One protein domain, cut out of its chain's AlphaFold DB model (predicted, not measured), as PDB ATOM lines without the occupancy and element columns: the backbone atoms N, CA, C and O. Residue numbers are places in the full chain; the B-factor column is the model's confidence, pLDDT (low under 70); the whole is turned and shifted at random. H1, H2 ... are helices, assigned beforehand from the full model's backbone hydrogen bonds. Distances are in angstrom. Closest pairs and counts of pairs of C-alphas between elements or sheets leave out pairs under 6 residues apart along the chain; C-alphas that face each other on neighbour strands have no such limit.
ATOM      1  N   GLU A  71      63.153  33.976  95.038       75.94
ATOM      2  CA  GLU A  71      64.285  34.677  94.427       75.94
ATOM      3  C   GLU A  71      64.628  34.081  93.061       75.94
ATOM      4  O   GLU A  71      64.885  34.815  92.102       75.94
ATOM      5  N   ARG A  72      64.533  32.754  92.928       77.69
ATOM      6  CA  ARG A  72      64.633  32.082  91.628       77.69
ATOM      7  C   ARG A  72      63.481  32.488  90.707       77.69
ATOM      8  O   ARG A  72      63.724  32.808  89.547       77.69
ATOM      9  N   TRP A  73      62.250  32.518  91.214       76.56
ATOM     10  CA  TRP A  73      61.051  32.882  90.448       76.56
ATOM     11  C   TRP A  73      61.144  34.287  89.846       76.56
ATOM     12  O   TRP A  73      60.840  34.480  88.667       76.56
ATOM     13  N   LYS A  74      61.631  35.262  90.627       76.50
ATOM     14  CA  LYS A  74      61.839  36.648  90.176       76.50
ATOM     15  C   LYS A  74      62.813  36.743  88.997       76.50
ATOM     16  O   LYS A  74      62.629  37.595  88.132       76.50
ATOM     17  N   ARG A  75      63.827  35.871  88.947       83.38
ATOM     18  CA  ARG A  75      64.862  35.857  87.898       83.38
ATOM     19  C   ARG A  75      64.456  35.093  86.636       83.38
ATOM     20  O   ARG A  75      65.119  35.247  85.619       83.38
ATOM     21  N   MET A  76      63.389  34.296  86.687       83.00
ATOM     22  CA  MET A  76      62.896  33.553  85.525       83.00
ATOM     23  C   MET A  76      62.199  34.459  84.512       83.00
ATOM     24  O   MET A  76      61.446  35.366  84.885       83.00
ATOM     25  N   THR A  77      62.357  34.131  83.234       86.75
ATOM     26  CA  THR A  77      61.537  34.651  82.136       86.75
ATOM     27  C   THR A  77      60.091  34.131  82.216       86.75
ATOM     28  O   THR A  77      59.824  33.118  82.872       86.75
ATOM     29  N   PRO A  78      59.119  34.786  81.552       80.81
ATOM     30  CA  PRO A  78      57.736  34.305  81.521       80.81
ATOM     31  C   PRO A  78      57.588  32.864  81.008       80.81
ATOM     32  O   PRO A  78      56.756  32.114  81.519       80.81
ATOM     33  N   GLU A  79      58.406  32.468  80.031       83.69
ATOM     34  CA  GLU A  79      58.404  31.120  79.454       83.69
ATOM     35  C   GLU A  79      58.946  30.083  80.444       83.69
ATOM     36  O   GLU A  79      58.305  29.056  80.668       83.69
ATOM     37  N   GLU A  80      60.057  30.382  81.124       86.19
ATOM     38  CA  GLU A  80      60.616  29.518  82.172       86.19
ATOM     39  C   GLU A  80      59.655  29.357  83.350       86.19
ATOM     40  O   GLU A  80      59.466  28.245  83.848       86.19
ATOM     41  N   ARG A  81      58.979  30.438  83.767       81.19
ATOM     42  CA  ARG A  81      57.918  30.350  84.782       81.19
ATOM     43  C   ARG A  81      56.786  29.455  84.307       81.19
ATOM     44  O   ARG A  81      56.215  28.724  85.111       81.19
ATOM     45  N   ASN A  82      56.429  29.504  83.024       81.69
ATOM     46  CA  ASN A  82      55.378  28.647  82.489       81.69
ATOM     47  C   ASN A  82      55.780  27.170  82.487       81.69
ATOM     48  O   ASN A  82      55.016  26.334  82.965       81.69
ATOM     49  N   ALA A  83      56.999  26.864  82.050       85.38
ATOM     50  CA  ALA A  83      57.548  25.514  82.112       85.38
ATOM     51  C   ALA A  83      57.620  24.991  83.557       85.38
ATOM     52  O   ALA A  83      57.235  23.852  83.831       85.38
ATOM     53  N   GLU A  84      58.038  25.833  84.509       81.44
ATOM     54  CA  GLU A  84      58.051  25.481  85.929       81.44
ATOM     55  C   GLU A  84      56.629  25.215  86.445       81.44
ATOM     56  O   GLU A  84      56.403  24.187  87.078       81.44
ATOM     57  N   LYS A  85      55.638  26.064  86.127       80.75
ATOM     58  CA  LYS A  85      54.226  25.837  86.500       80.75
ATOM     59  C   LYS A  85      53.712  24.488  86.002       80.75
ATOM     60  O   LYS A  85      53.088  23.765  86.779       80.75
ATOM     61  N   GLU A  86      53.990  24.133  84.752       83.19
ATOM     62  CA  GLU A  86      53.555  22.857  84.179       83.19
ATOM     63  C   GLU A  86      54.254  21.664  84.839       83.19
ATOM     64  O   GLU A  86      53.603  20.678  85.191       83.19
ATOM     65  N   ARG A  87      55.553  21.778  85.139       83.94
ATOM     66  CA  ARG A  87      56.289  20.763  85.907       83.94
ATOM     67  C   ARG A  87      55.692  20.566  87.302       83.94
ATOM     68  O   ARG A  87      55.488  19.433  87.745       83.94
ATOM     69  N   LEU A  88      55.397  21.663  88.000       81.00
ATOM     70  CA  LEU A  88      54.791  21.636  89.331       81.00
ATOM     71  C   LEU A  88      53.388  21.034  89.302       81.00
ATOM     72  O   LEU A  88      53.055  20.219  90.164       81.00
ATOM     73  N   ARG A  89      52.590  21.386  88.292       81.69
ATOM     74  CA  ARG A  89      51.275  20.796  88.043       81.69
ATOM     75  C   ARG A  89      51.390  19.288  87.818       81.69
ATOM     76  O   ARG A  89      50.644  18.543  88.445       81.69
ATOM     77  N   GLY A  90      52.323  18.834  86.983       85.12
ATOM     78  CA  GLY A  90      52.563  17.408  86.750       85.12
ATOM     79  C   GLY A  90      52.900  16.664  88.043       85.12
ATOM     80  O   GLY A  90      52.273  15.653  88.355       85.12
ATOM     81  N   LYS A  91      53.805  17.222  88.862       82.19
ATOM     82  CA  LYS A  91      54.134  16.659  90.181       82.19
ATOM     83  C   LYS A  91      52.899  16.584  91.084       82.19
ATOM     84  O   LYS A  91      52.657  15.564  91.715       82.19
ATOM     85  N   TRP A  92      52.103  17.649  91.129       82.38
ATOM     86  CA  TRP A  92      50.896  17.718  91.952       82.38
ATOM     87  C   TRP A  92      49.854  16.655  91.582       82.38
ATOM     88  O   TRP A  92      49.217  16.057  92.452       82.38
ATOM     89  N   GLN A  93      49.683  16.405  90.283       84.38
ATOM     90  CA  GLN A  93      48.752  15.398  89.774       84.38
ATOM     91  C   GLN A  93      49.142  13.982  90.188       84.38
ATOM     92  O   GLN A  93      48.260  13.182  90.486       84.38
ATOM     93  N   GLN A  94      50.441  13.707  90.289       86.00
ATOM     94  CA  GLN A  94      50.973  12.401  90.683       86.00
ATOM     95  C   GLN A  94      50.943  12.160  92.202       86.00
ATOM     96  O   GLN A  94      51.049  11.018  92.631       86.00
ATOM     97  N   MET A  95      50.776  13.206  93.022       86.81
ATOM     98  CA  MET A  95      50.693  13.069  94.482       86.81
ATOM     99  C   MET A  95      49.396  12.388  94.932       86.81
ATOM    100  O   MET A  95      48.307  12.720  94.449       86.81
ATOM    101  N   SER A  96      49.504  11.527  95.945       90.25
ATOM    102  CA  SER A  96      48.365  10.968  96.674       90.25
ATOM    103  C   SER A  96      47.594  12.047  97.458       90.25
ATOM    104  O   SER A  96      48.118  13.134  97.726       90.25
ATOM    105  N   PRO A  97      46.340  11.786  97.877       86.88
ATOM    106  CA  PRO A  97      45.570  12.737  98.683       86.88
ATOM    107  C   PRO A  97      46.279  13.172  99.974       86.88
ATOM    108  O   PRO A  97      46.259  14.360 100.307       86.88
ATOM    109  N   ALA A  98      46.946  12.237 100.661       87.31
ATOM    110  CA  ALA A  98      47.702  12.514 101.882       87.31
ATOM    111  C   ALA A  98      48.925  13.406 101.603       87.31
ATOM    112  O   ALA A  98      49.136  14.400 102.297       87.31
ATOM    113  N   GLU A  99      49.677  13.127 100.536       85.56
ATOM    114  CA  GLU A  99      50.814  13.962 100.121       85.56
ATOM    115  C   GLU A  99      50.372  15.366  99.710       85.56
ATOM    116  O   GLU A  99      51.009  16.351 100.081       85.56
ATOM    117  N   ARG A 100      49.244  15.491  99.001       84.56
ATOM    118  CA  ARG A 100      48.668  16.803  98.673       84.56
ATOM    119  C   ARG A 100      48.288  17.564  99.935       84.56
ATOM    120  O   ARG A 100      48.516  18.768 100.001       84.56
ATOM    121  N   GLN A 101      47.708  16.899 100.933       82.94
ATOM    122  CA  GLN A 101      47.358  17.540 102.199       82.94
ATOM    123  C   GLN A 101      48.603  18.038 102.941       82.94
ATOM    124  O   GLN A 101      48.639  19.211 103.316       82.94
ATOM    125  N   ALA A 102      49.630  17.197 103.069       83.88
ATOM    126  CA  ALA A 102      50.910  17.583 103.657       83.88
ATOM    127  C   ALA A 102      51.561  18.742 102.883       83.88
ATOM    128  O   ALA A 102      52.038  19.708 103.478       83.88
ATOM    129  N   ALA A 103      51.504  18.716 101.548       81.62
ATOM    130  CA  ALA A 103      52.032  19.787 100.713       81.62
ATOM    131  C   ALA A 103      51.285  21.118 100.907       81.62
ATOM    132  O   ALA A 103      51.923  22.170 100.959       81.62
ATOM    133  N   ARG A 104      49.951  21.098 101.066       80.94
ATOM    134  CA  ARG A 104      49.171  22.310 101.388       80.94
ATOM    135  C   ARG A 104      49.525  22.868 102.761       80.94
ATOM    136  O   ARG A 104      49.597  24.085 102.900       80.94
ATOM    137  N   GLN A 105      49.713  22.002 103.755       80.62
ATOM    138  CA  GLN A 105      50.115  22.413 105.102       80.62
ATOM    139  C   GLN A 105      51.494  23.073 105.062       80.62
ATOM    140  O   GLN A 105      51.611  24.240 105.412       80.62
ATOM    141  N   ALA A 106      52.485  22.412 104.461       78.56
ATOM    142  CA  ALA A 106      53.825  22.971 104.306       78.56
ATOM    143  C   ALA A 106      53.832  24.314 103.550       78.56
ATOM    144  O   ALA A 106      54.597  25.219 103.883       78.56
ATOM    145  N   MET A 107      52.980  24.473 102.531       77.50
ATOM    146  CA  MET A 107      52.846  25.742 101.811       77.50
ATOM    147  C   MET A 107      52.231  26.843 102.688       77.50
ATOM    148  O   MET A 107      52.657  27.996 102.603       77.50
ATOM    149  N   ARG A 108      51.251  26.496 103.531       79.19
ATOM    150  CA  ARG A 108      50.633  27.418 104.490       79.19
ATOM    151  C   ARG A 108      51.646  27.879 105.531       79.19
ATOM    152  O   ARG A 108      51.824  29.081 105.679       79.19
ATOM    153  N   ASP A 109      52.367  26.947 106.144       79.88
ATOM    154  CA  ASP A 109      53.361  27.250 107.176       79.88
ATOM    155  C   ASP A 109      54.465  28.163 106.632       79.88
ATOM    156  O   ASP A 109      54.846  29.148 107.261       79.88
ATOM    157  N   ARG A 110      54.923  27.909 105.398       75.75
ATOM    158  CA  ARG A 110      55.881  28.789 104.714       75.75
ATOM    159  C   ARG A 110      55.324  30.190 104.510       75.75
ATOM    160  O   ARG A 110      56.015  31.161 104.800       75.75
ATOM    161  N   PHE A 111      54.089  30.316 104.033       77.69
ATOM    162  CA  PHE A 111      53.469  31.627 103.846       77.69
ATOM    163  C   PHE A 111      53.327  32.381 105.176       77.69
ATOM    164  O   PHE A 111      53.587  33.586 105.243       77.69
ATOM    165  N   ASP A 112      52.974  31.667 106.241       78.00
ATOM    166  CA  ASP A 112      52.860  32.220 107.585       78.00
ATOM    167  C   ASP A 112      54.234  32.521 108.223       78.00
ATOM    168  O   ASP A 112      54.323  33.386 109.089       78.00
ATOM    169  N   SER A 113      55.332  31.940 107.732       82.31
ATOM    170  CA  SER A 113      56.695  32.341 108.124       82.31
ATOM    171  C   SER A 113      57.237  33.584 107.398       82.31
ATOM    172  O   SER A 113      58.208  34.176 107.861       82.31
ATOM    173  N   LEU A 114      56.625  34.006 106.282       79.44
ATOM    174  CA  LEU A 114      57.063  35.200 105.544       79.44
ATOM    175  C   LEU A 114      56.811  36.482 106.348       79.44
ATOM    176  O   LEU A 114      55.763  36.618 106.990       79.44
ATOM    177  N   SER A 115      57.716  37.460 106.225       84.19
ATOM    178  CA  SER A 115      57.520  38.792 106.805       84.19
ATOM    179  C   SER A 115      56.315  39.511 106.168       84.19
ATOM    180  O   SER A 115      55.925  39.194 105.035       84.19
ATOM    181  N   PRO A 116      55.700  40.493 106.852       82.00
ATOM    182  CA  PRO A 116      54.613  41.289 106.279       82.00
ATOM    183  C   PRO A 116      54.956  41.898 104.909       82.00
ATOM    184  O   PRO A 116      54.124  41.856 103.997       82.00
ATOM    185  N   GLU A 117      56.187  42.386 104.748       84.31
ATOM    186  CA  GLU A 117      56.723  42.989 103.524       84.31
ATOM    187  C   GLU A 117      56.859  41.944 102.416       84.31
ATOM    188  O   GLU A 117      56.362  42.152 101.310       84.31
ATOM    189  N   GLN A 118      57.439  40.778 102.718       79.31
ATOM    190  CA  GLN A 118      57.573  39.676 101.758       79.31
ATOM    191  C   GLN A 118      56.209  39.162 101.289       79.31
ATOM    192  O   GLN A 118      56.001  38.899 100.103       79.31
ATOM    193  N   ARG A 119      55.232  39.058 102.199       78.88
ATOM    194  CA  ARG A 119      53.859  38.687 101.829       78.88
ATOM    195  C   ARG A 119      53.215  39.742 100.939       78.88
ATOM    196  O   ARG A 119      52.453  39.387 100.040       78.88
ATOM    197  N   GLN A 120      53.459  41.025 101.201       80.62
ATOM    198  CA  GLN A 120      52.951  42.104 100.361       80.62
ATOM    199  C   GLN A 120      53.585  42.056  98.972       80.62
ATOM    200  O   GLN A 120      52.851  42.117  97.989       80.62
ATOM    201  N   GLU A 121      54.903  41.887  98.885       80.50
ATOM    202  CA  GLU A 121      55.616  41.741  97.618       80.50
ATOM    203  C   GLU A 121      55.047  40.570  96.810       80.50
ATOM    204  O   GLU A 121      54.629  40.755  95.667       80.50
ATOM    205  N   LEU A 122      54.909  39.396  97.432       78.00
ATOM    206  CA  LEU A 122      54.327  38.217  96.798       78.00
ATOM    207  C   LEU A 122      52.897  38.476  96.299       78.00
ATOM    208  O   LEU A 122      52.560  38.135  95.165       78.00
ATOM    209  N   ARG A 123      52.044  39.124  97.106       78.44
ATOM    210  CA  ARG A 123      50.681  39.500  96.682       78.44
ATOM    211  C   ARG A 123      50.691  40.441  95.480       78.44
ATOM    212  O   ARG A 123      49.853  40.292  94.591       78.44
ATOM    213  N   GLN A 124      51.602  41.411  95.457       79.12
ATOM    214  CA  GLN A 124      51.721  42.367  94.358       79.12
ATOM    215  C   GLN A 124      52.196  41.680  93.078       79.12
ATOM    216  O   GLN A 124      51.596  41.893  92.028       79.12
ATOM    217  N   GLN A 125      53.192  40.799  93.173       75.12
ATOM    218  CA  GLN A 125      53.681  40.017  92.038       75.12
ATOM    219  C   GLN A 125      52.574  39.149  91.435       75.12
ATOM    220  O   GLN A 125      52.287  39.267  90.246       75.12
ATOM    221  N   LEU A 126      51.866  38.371  92.261       76.00
ATOM    222  CA  LEU A 126      50.751  37.532  91.805       76.00
ATOM    223  C   LEU A 126      49.617  38.353  91.171       76.00
ATOM    224  O   LEU A 126      48.966  37.900  90.229       76.00
ATOM    225  N   ARG A 127      49.366  39.568  91.673       77.75
ATOM    226  CA  ARG A 127      48.361  40.480  91.112       77.75
ATOM    227  C   ARG A 127      48.768  40.992  89.732       77.75
ATOM    228  O   ARG A 127      47.906  41.075  88.857       77.75
ATOM    229  N   THR A 128      50.034  41.360  89.556       77.88
ATOM    230  CA  THR A 128      50.571  41.825  88.271       77.88
ATOM    231  C   THR A 128      50.551  40.694  87.251       77.88
ATOM    232  O   THR A 128      49.895  40.830  86.224       77.88
ATOM    233  N   GLU A 129      51.119  39.532  87.584       74.81
ATOM    234  CA  GLU A 129      51.128  38.373  86.685       74.81
ATOM    235  C   GLU A 129      49.706  37.939  86.304       74.81
ATOM    236  O   GLU A 129      49.402  37.731  85.132       74.81
ATOM    237  N   GLY A 130      48.788  37.866  87.274       80.19
ATOM    238  CA  GLY A 130      47.395  37.510  87.002       80.19
ATOM    239  C   GLY A 130      46.677  38.515  86.094       80.19
ATOM    240  O   GLY A 130      45.804  38.126  85.317       80.19
ATOM    241  N   ARG A 131      47.042  39.801  86.164       77.88
ATOM    242  CA  ARG A 131      46.520  40.836  85.264       77.88
ATOM    243  C   ARG A 131      47.055  40.650  83.850       77.88
ATOM    244  O   ARG A 131      46.260  40.724  82.917       77.88
ATOM    245  N   ASP A 132      48.348  40.402  83.702       78.88
ATOM    246  CA  ASP A 132      48.980  40.226  82.394       78.88
ATOM    247  C   ASP A 132      48.419  38.991  81.686       78.88
ATOM    248  O   ASP A 132      48.009  39.061  80.528       78.88
ATOM    249  N   GLU A 133      48.279  37.879  82.409       78.38
ATOM    250  CA  GLU A 133      47.647  36.667  81.887       78.38
ATOM    251  C   GLU A 133      46.192  36.923  81.484       78.38
ATOM    252  O   GLU A 133      45.756  36.466  80.434       78.38
ATOM    253  N   TRP A 134      45.437  37.705  82.263       79.69
ATOM    254  CA  TRP A 134      44.066  38.079  81.906       79.69
ATOM    255  C   TRP A 134      43.995  38.944  80.640       79.69
ATOM    256  O   TRP A 134      43.072  38.799  79.833       79.69
ATOM    257  N   GLN A 135      44.958  39.848  80.457       81.31
ATOM    258  CA  GLN A 135      45.039  40.708  79.278       81.31
ATOM    259  C   GLN A 135      45.370  39.924  78.005       81.31
ATOM    260  O   GLN A 135      44.855  40.276  76.948       81.31
ATOM    261  N   LYS A 136      46.131  38.832  78.104       83.62
ATOM    262  CA  LYS A 136      46.443  37.961  76.961       83.62
ATOM    263  C   LYS A 136      45.258  37.118  76.478       83.62
ATOM    264  O   LYS A 136      45.254  36.705  75.326       83.62
ATOM    265  N   LEU A 137      44.256  36.875  77.327       83.62
ATOM    266  CA  LEU A 137      43.074  36.089  76.950       83.62
ATOM    267  C   LEU A 137      42.217  36.812  75.908       83.62
ATOM    268  O   LEU A 137      41.964  38.018  76.031       83.62
ATOM    269  N   SER A 138      41.678  36.043  74.964       90.69
ATOM    270  CA  SER A 138      40.665  36.511  74.020       90.69
ATOM    271  C   SER A 138      39.350  36.894  74.728       90.69
ATOM    272  O   SER A 138      39.092  36.478  75.866       90.69
ATOM    273  N   PRO A 139      38.479  37.701  74.092       90.25
ATOM    274  CA  PRO A 139      37.172  38.045  74.654       90.25
ATOM    275  C   PRO A 139      36.316  36.820  75.005       90.25
ATOM    276  O   PRO A 139      35.670  36.817  76.053       90.25
ATOM    277  N   GLU A 140      36.354  35.780  74.170       91.25
ATOM    278  CA  GLU A 140      35.616  34.530  74.370       91.25
ATOM    279  C   GLU A 140      36.152  33.742  75.572       91.25
ATOM    280  O   GLU A 140      35.389  33.366  76.461       91.25
ATOM    281  N   GLU A 141      37.472  33.590  75.699       84.12
ATOM    282  CA  GLU A 141      38.076  32.927  76.863       84.12
ATOM    283  C   GLU A 141      37.786  33.671  78.170       84.12
ATOM    284  O   GLU A 141      37.524  33.061  79.211       84.12
ATOM    285  N   ARG A 142      37.810  35.009  78.141       85.38
ATOM    286  CA  ARG A 142      37.423  35.823  79.302       85.38
ATOM    287  C   ARG A 142      35.963  35.588  79.673       85.38
ATOM    288  O   ARG A 142      35.654  35.559  80.865       85.38
ATOM    289  N   GLN A 143      35.082  35.449  78.685       87.75
ATOM    290  CA  GLN A 143      33.668  35.169  78.906       87.75
ATOM    291  C   GLN A 143      33.474  33.776  79.509       87.75
ATOM    292  O   GLN A 143      32.875  33.671  80.578       87.75
ATOM    293  N   SER A 144      34.086  32.748  78.922       85.06
ATOM    294  CA  SER A 144      34.057  31.378  79.440       85.06
ATOM    295  C   SER A 144      34.539  31.306  80.895       85.06
ATOM    296  O   SER A 144      33.857  30.761  81.764       85.06
ATOM    297  N   LYS A 145      35.659  31.965  81.231       81.19
ATOM    298  CA  LYS A 145      36.142  32.021  82.623       81.19
ATOM    299  C   LYS A 145      35.167  32.726  83.565       81.19
ATOM    300  O   LYS A 145      35.020  32.309  84.713       81.19
ATOM    301  N   ARG A 146      34.506  33.799  83.118       83.00
ATOM    302  CA  ARG A 146      33.491  34.503  83.923       83.00
ATOM    303  C   ARG A 146      32.268  33.634  84.168       83.00
ATOM    304  O   ARG A 146      31.723  33.671  85.270       83.00
ATOM    305  N   GLU A 147      31.847  32.880  83.165       83.00
ATOM    306  CA  GLU A 147      30.720  31.956  83.258       83.00
ATOM    307  C   GLU A 147      31.027  30.809  84.212       83.00
ATOM    308  O   GLU A 147      30.263  30.609  85.148       83.00
ATOM    309  N   ALA A 148      32.197  30.178  84.098       81.25
ATOM    310  CA  ALA A 148      32.616  29.119  85.014       81.25
ATOM    311  C   ALA A 148      32.649  29.592  86.482       81.25
ATOM    312  O   ALA A 148      32.204  28.900  87.399       81.25
ATOM    313  N   VAL A 149      33.142  30.812  86.726       81.25
ATOM    314  CA  VAL A 149      33.130  31.413  88.071       81.25
ATOM    315  C   VAL A 149      31.705  31.687  88.544       81.25
ATOM    316  O   VAL A 149      31.392  31.455  89.714       81.25
ATOM    317  N   ARG A 150      30.836  32.183  87.658       81.69
ATOM    318  CA  ARG A 150      29.432  32.461  87.972       81.69
ATOM    319  C   ARG A 150      28.675  31.181  88.309       81.69
ATOM    320  O   ARG A 150      27.960  31.170  89.303       81.69
ATOM    321  N   GLU A 151      28.840  30.135  87.515       83.38
ATOM    322  CA  GLU A 151      28.213  28.835  87.730       83.38
ATOM    323  C   GLU A 151      28.628  28.261  89.085       83.38
ATOM    324  O   GLU A 151      27.777  27.962  89.922       83.38
ATOM    325  N   ARG A 152      29.934  28.254  89.379       78.56
ATOM    326  CA  ARG A 152      30.441  27.842  90.692       78.56
ATOM    327  C   ARG A 152      29.871  28.694  91.827       78.56
ATOM    328  O   ARG A 152      29.587  28.170  92.896       78.56
ATOM    329  N   TRP A 153      29.708  30.001  91.619       79.56
ATOM    330  CA  TRP A 153      29.096  30.887  92.613       79.56
ATOM    331  C   TRP A 153      27.628  30.558  92.874       79.56
ATOM    332  O   TRP A 153      27.185  30.593  94.020       79.56
ATOM    333  N   GLN A 154      26.875  30.234  91.827       83.06
ATOM    334  CA  GLN A 154      25.468  29.861  91.936       83.06
ATOM    335  C   GLN A 154      25.285  28.482  92.577       83.06
ATOM    336  O   GLN A 154      24.353  28.309  93.356       83.06
ATOM    337  N   ALA A 155      26.201  27.549  92.309       87.25
ATOM    338  CA  ALA A 155      26.207  26.213  92.897       87.25
ATOM    339  C   ALA A 155      26.550  26.197  94.401       87.25
ATOM    340  O   ALA A 155      26.264  25.211  95.075       87.25
ATOM    341  N   MET A 156      27.148  27.265  94.948       85.88
ATOM    342  CA  MET A 156      27.446  27.341  96.384       85.88
ATOM    343  C   MET A 156      26.167  27.533  97.227       85.88
ATOM    344  O   MET A 156      25.302  28.341  96.856       85.88
ATOM    345  N   PRO A 157      26.058  26.884  98.402       89.56
ATOM    346  CA  PRO A 157      25.027  27.176  99.396       89.56
ATOM    347  C   PRO A 157      24.983  28.668  99.778       89.56
ATOM    348  O   PRO A 157      26.011  29.358  99.732       89.56
ATOM    349  N   PRO A 158      23.807  29.216 100.129       88.69
ATOM    350  CA  PRO A 158      23.672  30.630 100.475       88.69
ATOM    351  C   PRO A 158      24.506  31.031 101.705       88.69
ATOM    352  O   PRO A 158      25.060  32.132 101.723       88.69
ATOM    353  N   GLU A 159      24.674  30.140 102.681       88.00
ATOM    354  CA  GLU A 159      25.496  30.357 103.874       88.00
ATOM    355  C   GLU A 159      26.974  30.509 103.502       88.00
ATOM    356  O   GLU A 159      27.635  31.454 103.937       88.00
ATOM    357  N   GLU A 160      27.488  29.637 102.631       83.62
ATOM    358  CA  GLU A 160      28.863  29.726 102.132       83.62
ATOM    359  C   GLU A 160      29.087  31.012 101.334       83.62
ATOM    360  O   GLU A 160      30.093  31.703 101.516       83.62
ATOM    361  N   ARG A 161      28.122  31.394 100.485       84.44
ATOM    362  CA  ARG A 161      28.169  32.671  99.760       84.44
ATOM    363  C   ARG A 161      28.257  33.853 100.718       84.44
ATOM    364  O   ARG A 161      29.022  34.784 100.457       84.44
ATOM    365  N   GLN A 162      27.493  33.834 101.808       85.94
ATOM    366  CA  GLN A 162      27.516  34.898 102.808       85.94
ATOM    367  C   GLN A 162      28.867  34.957 103.531       85.94
ATOM    368  O   GLN A 162      29.481  36.022 103.571       85.94
ATOM    369  N   GLN A 163      29.391  33.814 103.976       83.56
ATOM    370  CA  GLN A 163      30.714  33.738 104.602       83.56
ATOM    371  C   GLN A 163      31.821  34.264 103.679       83.56
ATOM    372  O   GLN A 163      32.674  35.038 104.114       83.56
ATOM    373  N   LEU A 164      31.798  33.900 102.393       82.12
ATOM    374  CA  LEU A 164      32.758  34.421 101.418       82.12
ATOM    375  C   LEU A 164      32.638  35.942 101.263       82.12
ATOM    376  O   LEU A 164      33.655  36.632 101.187       82.12
ATOM    377  N   ARG A 165      31.415  36.487 101.218       83.31
ATOM    378  CA  ARG A 165      31.194  37.942 101.127       83.31
ATOM    379  C   ARG A 165      31.748  38.675 102.343       83.31
ATOM    380  O   ARG A 165      32.358  39.731 102.169       83.31
ATOM    381  N   ASP A 166      31.564  38.126 103.537       83.88
ATOM    382  CA  ASP A 166      32.030  38.746 104.778       83.88
ATOM    383  C   ASP A 166      33.556  38.701 104.890       83.88
ATOM    384  O   ASP A 166      34.177  39.739 105.123       83.88
ATOM    385  N   GLN A 167      34.183  37.569 104.557       80.25
ATOM    386  CA  GLN A 167      35.646  37.455 104.481       80.25
ATOM    387  C   GLN A 167      36.258  38.441 103.474       80.25
ATOM    388  O   GLN A 167      37.291  39.063 103.733       80.25
ATOM    389  N   LEU A 168      35.626  38.613 102.307       79.00
ATOM    390  CA  LEU A 168      36.077  39.573 101.296       79.00
ATOM    391  C   LEU A 168      35.950  41.020 101.785       79.00
ATOM    392  O   LEU A 168      36.843  41.831 101.529       79.00
ATOM    393  N   ARG A 169      34.856  41.344 102.483       83.12
ATOM    394  CA  ARG A 169      34.626  42.669 103.070       83.12
ATOM    395  C   ARG A 169      35.675  42.988 104.127       83.12
ATOM    396  O   ARG A 169      36.246  44.075 104.086       83.12
ATOM    397  N   GLU A 170      35.927  42.054 105.035       77.88
ATOM    398  CA  GLU A 170      36.896  42.217 106.116       77.88
ATOM    399  C   GLU A 170      38.305  42.428 105.562       77.88
ATOM    400  O   GLU A 170      38.978  43.396 105.916       77.88
ATOM    401  N   ARG A 171      38.724  41.603 104.595       71.88
ATOM    402  CA  ARG A 171      40.023  41.774 103.940       71.88
ATOM    403  C   ARG A 171      40.144  43.137 103.268       71.88
ATOM    404  O   ARG A 171      41.145  43.819 103.444       71.88
ATOM    405  N   HIS A 172      39.125  43.555 102.519       76.44
ATOM    406  CA  HIS A 172      39.151  44.860 101.863       76.44
ATOM    407  C   HIS A 172      39.196  46.019 102.876       76.44
ATOM    408  O   HIS A 172      39.748  47.073 102.573       76.44
ATOM    409  N   ALA A 173      38.639  45.844 104.078       78.25
ATOM    410  CA  ALA A 173      38.772  46.816 105.159       78.25
ATOM    411  C   ALA A 173      40.202  46.862 105.728       78.25
ATOM    412  O   ALA A 173      40.700  47.953 105.975       78.25
ATOM    413  N   GLN A 174      40.870  45.712 105.867       69.50
ATOM    414  CA  GLN A 174      42.260  45.618 106.338       69.50
ATOM    415  C   GLN A 174      43.285  46.118 105.301       69.50
ATOM    416  O   GLN A 174      44.306  46.691 105.665       69.50
ATOM    417  N   GLU A 175      43.028  45.905 104.006       64.56
ATOM    418  CA  GLU A 175      43.915  46.331 102.911       64.56
ATOM    419  C   GLU A 175      43.719  47.799 102.507       64.56
ATOM    420  O   GLU A 175      44.558  48.367 101.802       64.56
ATOM    421  N   ARG A 176      42.615  48.433 102.922       62.97
ATOM    422  CA  ARG A 176      42.456  49.877 102.754       62.97
ATOM    423  C   ARG A 176      43.421  50.574 103.713       62.97
ATOM    424  O   ARG A 176      43.344  50.316 104.913       62.97
TER     425      ARG A 176
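Overview. This is residues 71 to 176 of the 199 residues of an uncharacterized protein of Oryzomicrobium terrae (UniProt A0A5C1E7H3). The model is an open zigzag of five long helices, H2 to H6, joined end to end, each folding back from the one before at a corner, so that they make a loose frame round a nearly empty middle. The short H1 adds one more corner before H2, and the longest helix, H4, is one bar of the frame, with H3 and H5 turning away from its two ends. The printed part has 106 residues with six named helices, H1 to H6 in that order along the chain, and no named strand: all helix. It is loose, with a radius of gyration of the C-alphas of 17.0 A, and spans 40 by 36 by 36 A.

Arrangement. Start at H1, residues 71 to 75, and go on to H2, residues 78 to 94: they are close but not clearly touching, and their closest C-alphas, Trp 73 and Arg 81, are 7.0 A apart. H3, residues 97 to 113, is close to H2 but not clearly touching, closest at the C-alphas of Trp 92 and Arg 100, 7.1 A; the two run opposite ways at a steep tilt of 45 degrees. Next look at H4, residues 116 to 136, close to H3 but not clearly touching, closest at the C-alphas of Phe 111 and Arg 119, 7.4 A, opposite ways at a steep tilt of 60 degrees. H5, residues 139 to 155, is close to H4 but not clearly touching, closest at the C-alphas of Trp 134 and Arg 142, 7.5 A, opposite ways at a steep tilt of 58 degrees. H6, residues 158 to 175, is close to H5 but not clearly touching, closest at the C-alphas of Trp 153 and Arg 161, 7.4 A, opposite ways at a steep tilt of 61 degrees. Among the pairs that are apart are H2 and H4, H3 and H5, and H4 and H6. In H1 to H6, every O i to N i+4 pair is within hydrogen-bond range.

Along the chain. Find C-alpha 71 at (64.285, 34.677, 94.427), where H1 begins. From C-alpha 78 to C-alpha 94, H2 is 24.7 A long, and H3 is 24.4 A. Find C-alpha 116 at (54.613, 41.289, 106.279); from there H4 runs 30.6 A to C-alpha 136. H5 is 24.4 A long, and H6 runs 25.7 A to C-alpha 175 at (43.915, 46.331, 102.911).

Size, cuts and confidence. The two C-alphas farthest apart, those of Arg 75 and Pro 158, are 43.4 A apart. The printed part has no cut, and the five links between the helices are tight, with 2 residues in each. Residues 162 to 176, of which 162 to 175 belong to H6, stand free. The mean pLDDT of the printed part is 81.5; residues 174 to 176 are under 70.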